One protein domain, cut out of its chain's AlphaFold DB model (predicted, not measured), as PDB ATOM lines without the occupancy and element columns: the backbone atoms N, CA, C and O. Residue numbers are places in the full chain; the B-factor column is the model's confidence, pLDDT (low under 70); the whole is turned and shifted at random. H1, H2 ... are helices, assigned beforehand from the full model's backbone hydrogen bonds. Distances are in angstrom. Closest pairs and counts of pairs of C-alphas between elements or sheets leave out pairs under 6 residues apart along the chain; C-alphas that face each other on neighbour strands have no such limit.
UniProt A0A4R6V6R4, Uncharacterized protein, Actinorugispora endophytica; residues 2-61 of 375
ATOM      1  N   LEU A   2      17.188 -44.130 -28.574       57.16
ATOM      2  CA  LEU A   2      16.192 -43.310 -29.302       57.16
ATOM      3  C   LEU A   2      14.951 -42.889 -28.490       57.16
ATOM      4  O   LEU A   2      14.658 -41.701 -28.431       57.16
ATOM      5  N   LEU A   3      14.272 -43.814 -27.799       65.12
ATOM      6  CA  LEU A   3      13.066 -43.498 -27.013       65.12
ATOM      7  C   LEU A   3      13.304 -42.450 -25.906       65.12
ATOM      8  O   LEU A   3      12.438 -41.623 -25.647       65.12
ATOM      9  N   GLY A   4      14.490 -42.437 -25.287       68.56
ATOM     10  CA  GLY A   4      14.859 -41.431 -24.285       68.56
ATOM     11  C   GLY A   4      15.157 -40.056 -24.891       68.56
ATOM     12  O   GLY A   4      14.912 -39.040 -24.246       68.56
ATOM     13  N   LEU A   5      15.633 -40.010 -26.141       73.00
ATOM     14  CA  LEU A   5      15.812 -38.761 -26.888       73.00
ATOM     15  C   LEU A   5      14.464 -38.217 -27.376       73.00
ATOM     16  O   LEU A   5      14.179 -37.046 -27.150       73.00
ATOM     17  N   LEU A   6      13.606 -39.078 -27.938       73.44
ATOM     18  CA  LEU A   6      12.240 -38.733 -28.339       73.44
ATOM     19  C   LEU A   6      11.423 -38.201 -27.160       73.44
ATOM     20  O   LEU A   6      10.868 -37.109 -27.254       73.44
ATOM     21  N   LEU A   7      11.396 -38.912 -26.027       74.50
ATOM     22  CA  LEU A   7      10.620 -38.467 -24.869       74.50
ATOM     23  C   LEU A   7      11.204 -37.187 -24.245       74.50
ATOM     24  O   LEU A   7      10.435 -36.312 -23.858       74.50
ATOM     25  N   LYS A   8      12.535 -37.005 -24.239       75.44
ATOM     26  CA  LYS A   8      13.169 -35.720 -23.884       75.44
ATOM     27  C   LYS A   8      12.744 -34.590 -24.833       75.44
ATOM     28  O   LYS A   8      12.494 -33.483 -24.368       75.44
ATOM     29  N   GLN A   9      12.676 -34.843 -26.137       79.94
ATOM     30  CA  GLN A   9      12.356 -33.827 -27.140       79.94
ATOM     31  C   GLN A   9      10.873 -33.435 -27.102       79.94
ATOM     32  O   GLN A   9      10.575 -32.246 -27.035       79.94
ATOM     33  N   VAL A  10       9.955 -34.404 -27.029       80.50
ATOM     34  CA  VAL A  10       8.512 -34.152 -26.839       80.50
ATOM     35  C   VAL A  10       8.251 -33.413 -25.523       80.50
ATOM     36  O   VAL A  10       7.490 -32.448 -25.504       80.50
ATOM     37  N   PHE A  11       8.938 -33.792 -24.439       78.12
ATOM     38  CA  PHE A  11       8.876 -33.088 -23.155       78.12
ATOM     39  C   PHE A  11       9.334 -31.628 -23.268       78.12
ATOM     40  O   PHE A  11       8.651 -30.735 -22.776       78.12
ATOM     41  N   VAL A  12      10.460 -31.362 -23.942       79.69
ATOM     42  CA  VAL A  12      10.957 -29.992 -24.170       79.69
ATOM     43  C   VAL A  12       9.979 -29.176 -25.022       79.69
ATOM     44  O   VAL A  12       9.711 -28.028 -24.680       79.69
ATOM     45  N   VAL A  13       9.394 -29.759 -26.073       82.19
ATOM     46  CA  VAL A  13       8.392 -29.082 -26.918       82.19
ATOM     47  C   VAL A  13       7.116 -28.759 -26.133       82.19
ATOM     48  O   VAL A  13       6.630 -27.633 -26.219       82.19
ATOM     49  N   LEU A  14       6.602 -29.682 -25.311       78.56
ATOM     50  CA  LEU A  14       5.459 -29.410 -24.426       78.56
ATOM     51  C   LEU A  14       5.773 -28.324 -23.390       78.56
ATOM     52  O   LEU A  14       4.929 -27.473 -23.124       78.56
ATOM     53  N   LEU A  15       6.985 -28.319 -22.834       79.94
ATOM     54  CA  LEU A  15       7.425 -27.333 -21.845       79.94
ATOM     55  C   LEU A  15       7.541 -25.926 -22.463       79.94
ATOM     56  O   LEU A  15       7.104 -24.952 -21.852       79.94
ATOM     57  N   ILE A  16       8.046 -25.823 -23.698       82.56
ATOM     58  CA  ILE A  16       8.061 -24.574 -24.478       82.56
ATOM     59  C   ILE A  16       6.634 -24.139 -24.841       82.56
ATOM     60  O   ILE A  16       6.299 -22.970 -24.678       82.56
ATOM     61  N   SER A  17       5.772 -25.064 -25.273       81.62
ATOM     62  CA  SER A  17       4.368 -24.769 -25.593       81.62
ATOM     63  C   SER A  17       3.609 -24.227 -24.374       81.62
ATOM     64  O   SER A  17       2.933 -23.205 -24.468       81.62
ATOM     65  N   LEU A  18       3.806 -24.831 -23.196       81.81
ATOM     66  CA  LEU A  18       3.227 -24.365 -21.934       81.81
ATOM     67  C   LEU A  18       3.770 -22.986 -21.517       81.81
ATOM     68  O   LEU A  18       3.004 -22.155 -21.036       81.81
ATOM     69  N   LEU A  19       5.065 -22.717 -21.729       81.88
ATOM     70  CA  LEU A  19       5.669 -21.395 -21.506       81.88
ATOM     71  C   LEU A  19       5.046 -20.329 -22.420       81.88
ATOM     72  O   LEU A  19       4.672 -19.263 -21.936       81.88
ATOM     73  N   VAL A  20       4.896 -20.618 -23.716       83.75
ATOM     74  CA  VAL A  20       4.282 -19.697 -24.690       83.75
ATOM     75  C   VAL A  20       2.795 -19.489 -24.393       83.75
ATOM     76  O   VAL A  20       2.325 -18.357 -24.443       83.75
ATOM     77  N   MET A  21       2.063 -20.538 -24.013       78.50
ATOM     78  CA  MET A  21       0.658 -20.445 -23.604       78.50
ATOM     79  C   MET A  21       0.485 -19.633 -22.311       78.50
ATOM     80  O   MET A  21      -0.419 -18.805 -22.230       78.50
ATOM     81  N   CYS A  22       1.375 -19.796 -21.326       70.69
ATOM     82  CA  CYS A  22       1.349 -19.018 -20.087       70.69
ATOM     83  C   CYS A  22       1.734 -17.545 -20.322       70.69
ATOM     84  O   CYS A  22       1.077 -16.652 -19.793       70.69
ATOM     85  N   TYR A  23       2.726 -17.276 -21.178       80.12
ATOM     86  CA  TYR A  23       3.063 -15.919 -21.621       80.12
ATOM     87  C   TYR A  23       1.913 -15.268 -22.406       80.12
ATOM     88  O   TYR A  23       1.566 -14.120 -22.148       80.12
ATOM     89  N   GLY A  24       1.266 -16.013 -23.307       79.06
ATOM     90  CA  GLY A  24       0.084 -15.558 -24.041       79.06
ATOM     91  C   GLY A  24      -1.097 -15.248 -23.120       79.06
ATOM     92  O   GLY A  24      -1.743 -14.223 -23.299       79.06
ATOM     93  N   LEU A  25      -1.332 -16.066 -22.088       78.06
ATOM     94  CA  LEU A  25      -2.337 -15.797 -21.054       78.06
ATOM     95  C   LEU A  25      -2.025 -14.497 -20.293       78.06
ATOM     96  O   LEU A  25      -2.910 -13.667 -20.110       78.06
ATOM     97  N   VAL A  26      -0.761 -14.305 -19.904       75.94
ATOM     98  CA  VAL A  26      -0.264 -13.084 -19.246       75.94
ATOM     99  C   VAL A  26      -0.385 -11.846 -20.141       75.94
ATOM    100  O   VAL A  26      -0.661 -10.771 -19.629       75.94
ATOM    101  N   MET A  27      -0.207 -11.974 -21.458       73.81
ATOM    102  CA  MET A  27      -0.330 -10.846 -22.392       73.81
ATOM    103  C   MET A  27      -1.782 -10.574 -22.827       73.81
ATOM    104  O   MET A  27      -2.097  -9.474 -23.266       73.81
ATOM    105  N   ALA A  28      -2.670 -11.565 -22.706       70.50
ATOM    106  CA  ALA A  28      -4.101 -11.453 -22.991       70.50
ATOM    107  C   ALA A  28      -4.940 -11.044 -21.765       70.50
ATOM    108  O   ALA A  28      -6.170 -11.028 -21.842       70.50
ATOM    109  N   THR A  29      -4.307 -10.755 -20.623       68.50
ATOM    110  CA  THR A  29      -4.993 -10.343 -19.396       68.50
ATOM    111  C   THR A  29      -4.250  -9.193 -18.717       68.50
ATOM    112  O   THR A  29      -3.101  -9.347 -18.312       68.50
ATOM    113  N   ASP A  30      -4.921  -8.049 -18.534       70.19
ATOM    114  CA  ASP A  30      -4.415  -6.876 -17.796       70.19
ATOM    115  C   ASP A  30      -4.366  -7.125 -16.272       70.19
ATOM    116  O   ASP A  30      -4.962  -6.421 -15.451       70.19
ATOM    117  N   LEU A  31      -3.669  -8.188 -15.873       69.38
ATOM    118  CA  LEU A  31      -3.436  -8.551 -14.484       69.38
ATOM    119  C   LEU A  31      -2.388  -7.609 -13.894       69.38
ATOM    120  O   LEU A  31      -1.247  -7.561 -14.352       69.38
ATOM    121  N   GLY A  32      -2.770  -6.890 -12.834       78.56
ATOM    122  CA  GLY A  32      -1.886  -5.947 -12.150       78.56
ATOM    123  C   GLY A  32      -0.519  -6.560 -11.825       78.56
ATOM    124  O   GLY A  32      -0.439  -7.677 -11.316       78.56
ATOM    125  N   TRP A  33       0.543  -5.803 -12.107       80.31
ATOM    126  CA  TRP A  33       1.958  -6.211 -12.173       80.31
ATOM    127  C   TRP A  33       2.432  -7.240 -11.122       80.31
ATOM    128  O   TRP A  33       3.154  -8.182 -11.447       80.31
ATOM    129  N   GLY A  34       1.991  -7.128  -9.864       79.25
ATOM    130  CA  GLY A  34       2.332  -8.097  -8.812       79.25
ATOM    131  C   GLY A  34       1.796  -9.518  -9.050       79.25
ATOM    132  O   GLY A  34       2.470 -10.492  -8.717       79.25
ATOM    133  N   LEU A  35       0.616  -9.666  -9.662       79.50
ATOM    134  CA  LEU A  35       0.015 -10.967  -9.971       79.50
ATOM    135  C   LEU A  35       0.694 -11.612 -11.189       79.50
ATOM    136  O   LEU A  35       0.966 -12.810 -11.164       79.50
ATOM    137  N   GLN A  36       1.091 -10.820 -12.191       78.31
ATOM    138  CA  GLN A  36       1.971 -11.278 -13.276       78.31
ATOM    139  C   GLN A  36       3.279 -11.874 -12.721       78.31
ATOM    140  O   GLN A  36       3.670 -12.981 -13.099       78.31
ATOM    141  N   MET A  37       3.920 -11.189 -11.765       82.00
ATOM    142  CA  MET A  37       5.138 -11.684 -11.113       82.00
ATOM    143  C   MET A  37       4.892 -12.953 -10.283       82.00
ATOM    144  O   MET A  37       5.719 -13.866 -10.312       82.00
ATOM    145  N   ILE A  38       3.754 -13.064  -9.585       82.31
ATOM    146  CA  ILE A  38       3.437 -14.263  -8.791       82.31
ATOM    147  C   ILE A  38       3.082 -15.472  -9.673       82.31
ATOM    148  O   ILE A  38       3.487 -16.590  -9.352       82.31
ATOM    149  N   LEU A  39       2.425 -15.260 -10.822       78.44
ATOM    150  CA  LEU A  39       2.220 -16.292 -11.843       78.44
ATOM    151  C   LEU A  39       3.554 -16.769 -12.420       78.44
ATOM    152  O   LEU A  39       3.783 -17.975 -12.490       78.44
ATOM    153  N   LEU A  40       4.464 -15.853 -12.764       80.19
ATOM    154  CA  LEU A  40       5.789 -16.198 -13.289       80.19
ATOM    155  C   LEU A  40       6.641 -16.959 -12.252       80.19
ATOM    156  O   LEU A  40       7.327 -17.926 -12.597       80.19
ATOM    157  N   ALA A  41       6.557 -16.583 -10.973       79.12
ATOM    158  CA  ALA A  41       7.216 -17.285  -9.870       79.12
ATOM    159  C   ALA A  41       6.638 -18.696  -9.645       79.12
ATOM    160  O   ALA A  41       7.391 -19.664  -9.528       79.12
ATOM    161  N   LEU A  42       5.308 -18.846  -9.645       78.94
ATOM    162  CA  LEU A  42       4.647 -20.152  -9.528       78.94
ATOM    163  C   LEU A  42       4.921 -21.042 -10.748       78.94
ATOM    164  O   LEU A  42       5.159 -22.239 -10.592       78.94
ATOM    165  N   PHE A  43       4.953 -20.468 -11.951       81.62
ATOM    166  CA  PHE A  43       5.269 -21.176 -13.188       81.62
ATOM    167  C   PHE A  43       6.724 -21.666 -13.212       81.62
ATOM    168  O   PHE A  43       6.983 -22.839 -13.490       81.62
ATOM    169  N   THR A  44       7.688 -20.812 -12.860       79.06
ATOM    170  CA  THR A  44       9.102 -21.216 -12.773       79.06
ATOM    171  C   THR A  44       9.340 -22.243 -11.663       79.06
ATOM    172  O   THR A  44      10.085 -23.203 -11.882       79.06
ATOM    173  N   LEU A  45       8.646 -22.137 -10.523       78.50
ATOM    174  CA  LEU A  45       8.635 -23.174  -9.486       78.50
ATOM    175  C   LEU A  45       8.071 -24.501 -10.016       78.50
ATOM    176  O   LEU A  45       8.712 -25.540  -9.847       78.50
ATOM    177  N   ALA A  46       6.921 -24.476 -10.696       77.44
ATOM    178  CA  ALA A  46       6.309 -25.659 -11.298       77.44
ATOM    179  C   ALA A  46       7.253 -26.322 -12.314       77.44
ATOM    180  O   ALA A  46       7.469 -27.533 -12.246       77.44
ATOM    181  N   LEU A  47       7.909 -25.541 -13.180       77.19
ATOM    182  CA  LEU A  47       8.930 -26.047 -14.100       77.19
ATOM    183  C   LEU A  47      10.132 -26.669 -13.377       77.19
ATOM    184  O   LEU A  47      10.632 -27.700 -13.824       77.19
ATOM    185  N   VAL A  48      10.612 -26.094 -12.270       69.12
ATOM    186  CA  VAL A  48      11.744 -26.656 -11.505       69.12
ATOM    187  C   VAL A  48      11.352 -27.955 -10.795       69.12
ATOM    188  O   VAL A  48      12.112 -28.928 -10.852       69.12
ATOM    189  N   VAL A  49      10.170 -27.997 -10.175       73.00
ATOM    190  CA  VAL A  49       9.616 -29.202  -9.533       73.00
ATOM    191  C   VAL A  49       9.364 -30.300 -10.568       73.00
ATOM    192  O   VAL A  49       9.680 -31.455 -10.303       73.00
ATOM    193  N   TYR A  50       8.887 -29.953 -11.765       65.38
ATOM    194  CA  TYR A  50       8.630 -30.897 -12.854       65.38
ATOM    195  C   TYR A  50       9.913 -31.360 -13.568       65.38
ATOM    196  O   TYR A  50      10.018 -32.525 -13.936       65.38
ATOM    197  N   ARG A  51      10.938 -30.507 -13.715       66.56
ATOM    198  CA  ARG A  51      12.198 -30.834 -14.419       66.56
ATOM    199  C   ARG A  51      13.120 -31.785 -13.645       66.56
ATOM    200  O   ARG A  51      13.881 -32.522 -14.270       66.56
ATOM    201  N   ARG A  52      13.089 -31.777 -12.307       58.19
ATOM    202  CA  ARG A  52      13.968 -32.614 -11.461       58.19
ATOM    203  C   ARG A  52      13.649 -34.130 -11.461       58.19
ATOM    204  O   ARG A  52      14.598 -34.896 -11.626       58.19
ATOM    205  N   PRO A  53      12.398 -34.616 -11.306       61.12
ATOM    206  CA  PRO A  53      12.120 -36.045 -11.113       61.12
ATOM    207  C   PRO A  53      12.394 -36.935 -12.335       61.12
ATOM    208  O   PRO A  53      12.782 -38.090 -12.155       61.12
ATOM    209  N   PHE A  54      12.257 -36.436 -13.570       52.03
ATOM    210  CA  PHE A  54      12.445 -37.276 -14.767       52.03
ATOM    211  C   PHE A  54      13.861 -37.848 -14.891       52.03
ATOM    212  O   PHE A  54      14.013 -38.976 -15.359       52.03
ATOM    213  N   ALA A  55      14.886 -37.141 -14.400       57.06
ATOM    214  CA  ALA A  55      16.255 -37.659 -14.345       57.06
ATOM    215  C   ALA A  55      16.349 -38.994 -13.577       57.06
ATOM    216  O   ALA A  55      17.101 -39.885 -13.971       57.06
ATOM    217  N   ASN A  56      15.534 -39.162 -12.531       48.03
ATOM    218  CA  ASN A  56      15.527 -40.355 -11.685       48.03
ATOM    219  C   ASN A  56      14.681 -41.489 -12.291       48.03
ATOM    220  O   ASN A  56      15.020 -42.658 -12.128       48.03
ATOM    221  N   ILE A  57      13.620 -41.161 -13.037       57.03
ATOM    222  CA  ILE A  57      12.749 -42.153 -13.696       57.03
ATOM    223  C   ILE A  57      13.435 -42.743 -14.942       57.03
ATOM    224  O   ILE A  57      13.398 -43.953 -15.165       57.03
ATOM    225  N   PHE A  58      14.181 -41.939 -15.708       48.91
ATOM    226  CA  PHE A  58      15.037 -42.477 -16.775       48.91
ATOM    227  C   PHE A  58      16.197 -43.339 -16.241       48.91
ATOM    228  O   PHE A  58      16.701 -44.200 -16.965       48.91
ATOM    229  N   ALA A  59      16.592 -43.171 -14.974       50.75
ATOM    230  CA  ALA A  59      17.633 -43.983 -14.347       50.75
ATOM    231  C   ALA A  59      17.170 -45.403 -13.958       50.75
ATOM    232  O   ALA A  59      18.030 -46.272 -13.791       50.75
ATOM    233  N   SER A  60      15.858 -45.653 -13.824       44.62
ATOM    234  CA  SER A  60      15.285 -46.985 -13.558       44.62
ATOM    235  C   SER A  60      14.789 -47.695 -14.821       44.62
ATOM    236  O   SER A  60      14.953 -48.905 -14.928       44.62
ATOM    237  N   VAL A  61      14.264 -46.971 -15.816       52.19
ATOM    238  CA  VAL A  61      13.837 -47.576 -17.099       52.19
ATOM    239  C   VAL A  61      15.036 -48.011 -17.957       52.19
ATOM    240  O   VAL A  61      14.945 -48.975 -18.711       52.19
TER     241      VAL A  61
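Overview. This is residues 2 to 61 of the 375 residues of an uncharacterized protein of Actinorugispora endophytica (UniProt A0A4R6V6R4). The model is a long, narrow U: helix H1 is one arm, and H2 and short H3, nearly end to end, fold back beside it. The 60 printed residues include three named helices, H1, H2, H3 along the chain, and no named strand: all helix. The whole is loose, with a radius of gyration of the C-alphas of 14.6 A, and spans 45 by 17 by 8 A.

Arrangement. H1, residues 2 to 27, and H2, residues 33 to 51, are close but not clearly touching, opposite ways at a shallow tilt of 8 degrees; the closest C-alphas, of Val 26 and Gln 36, are 6.6 A apart. H3, residues 54 to 61, meets H2 only through their link. Every O i to N i+4 pair is within hydrogen-bond range in H1 and H2, 3 of 4 in H3.

Along the chain. H1 runs 37.1 A from C-alpha 2 at (16.192, -43.310, -29.302). H2 measures 26.8 A; H3 ends at C-alpha 61 (13.837, -47.576, -17.099).

Size, cuts and confidence. Both links are tight, and the printed part has no cut. Residues 50 to 61 are among those with pLDDT under 70.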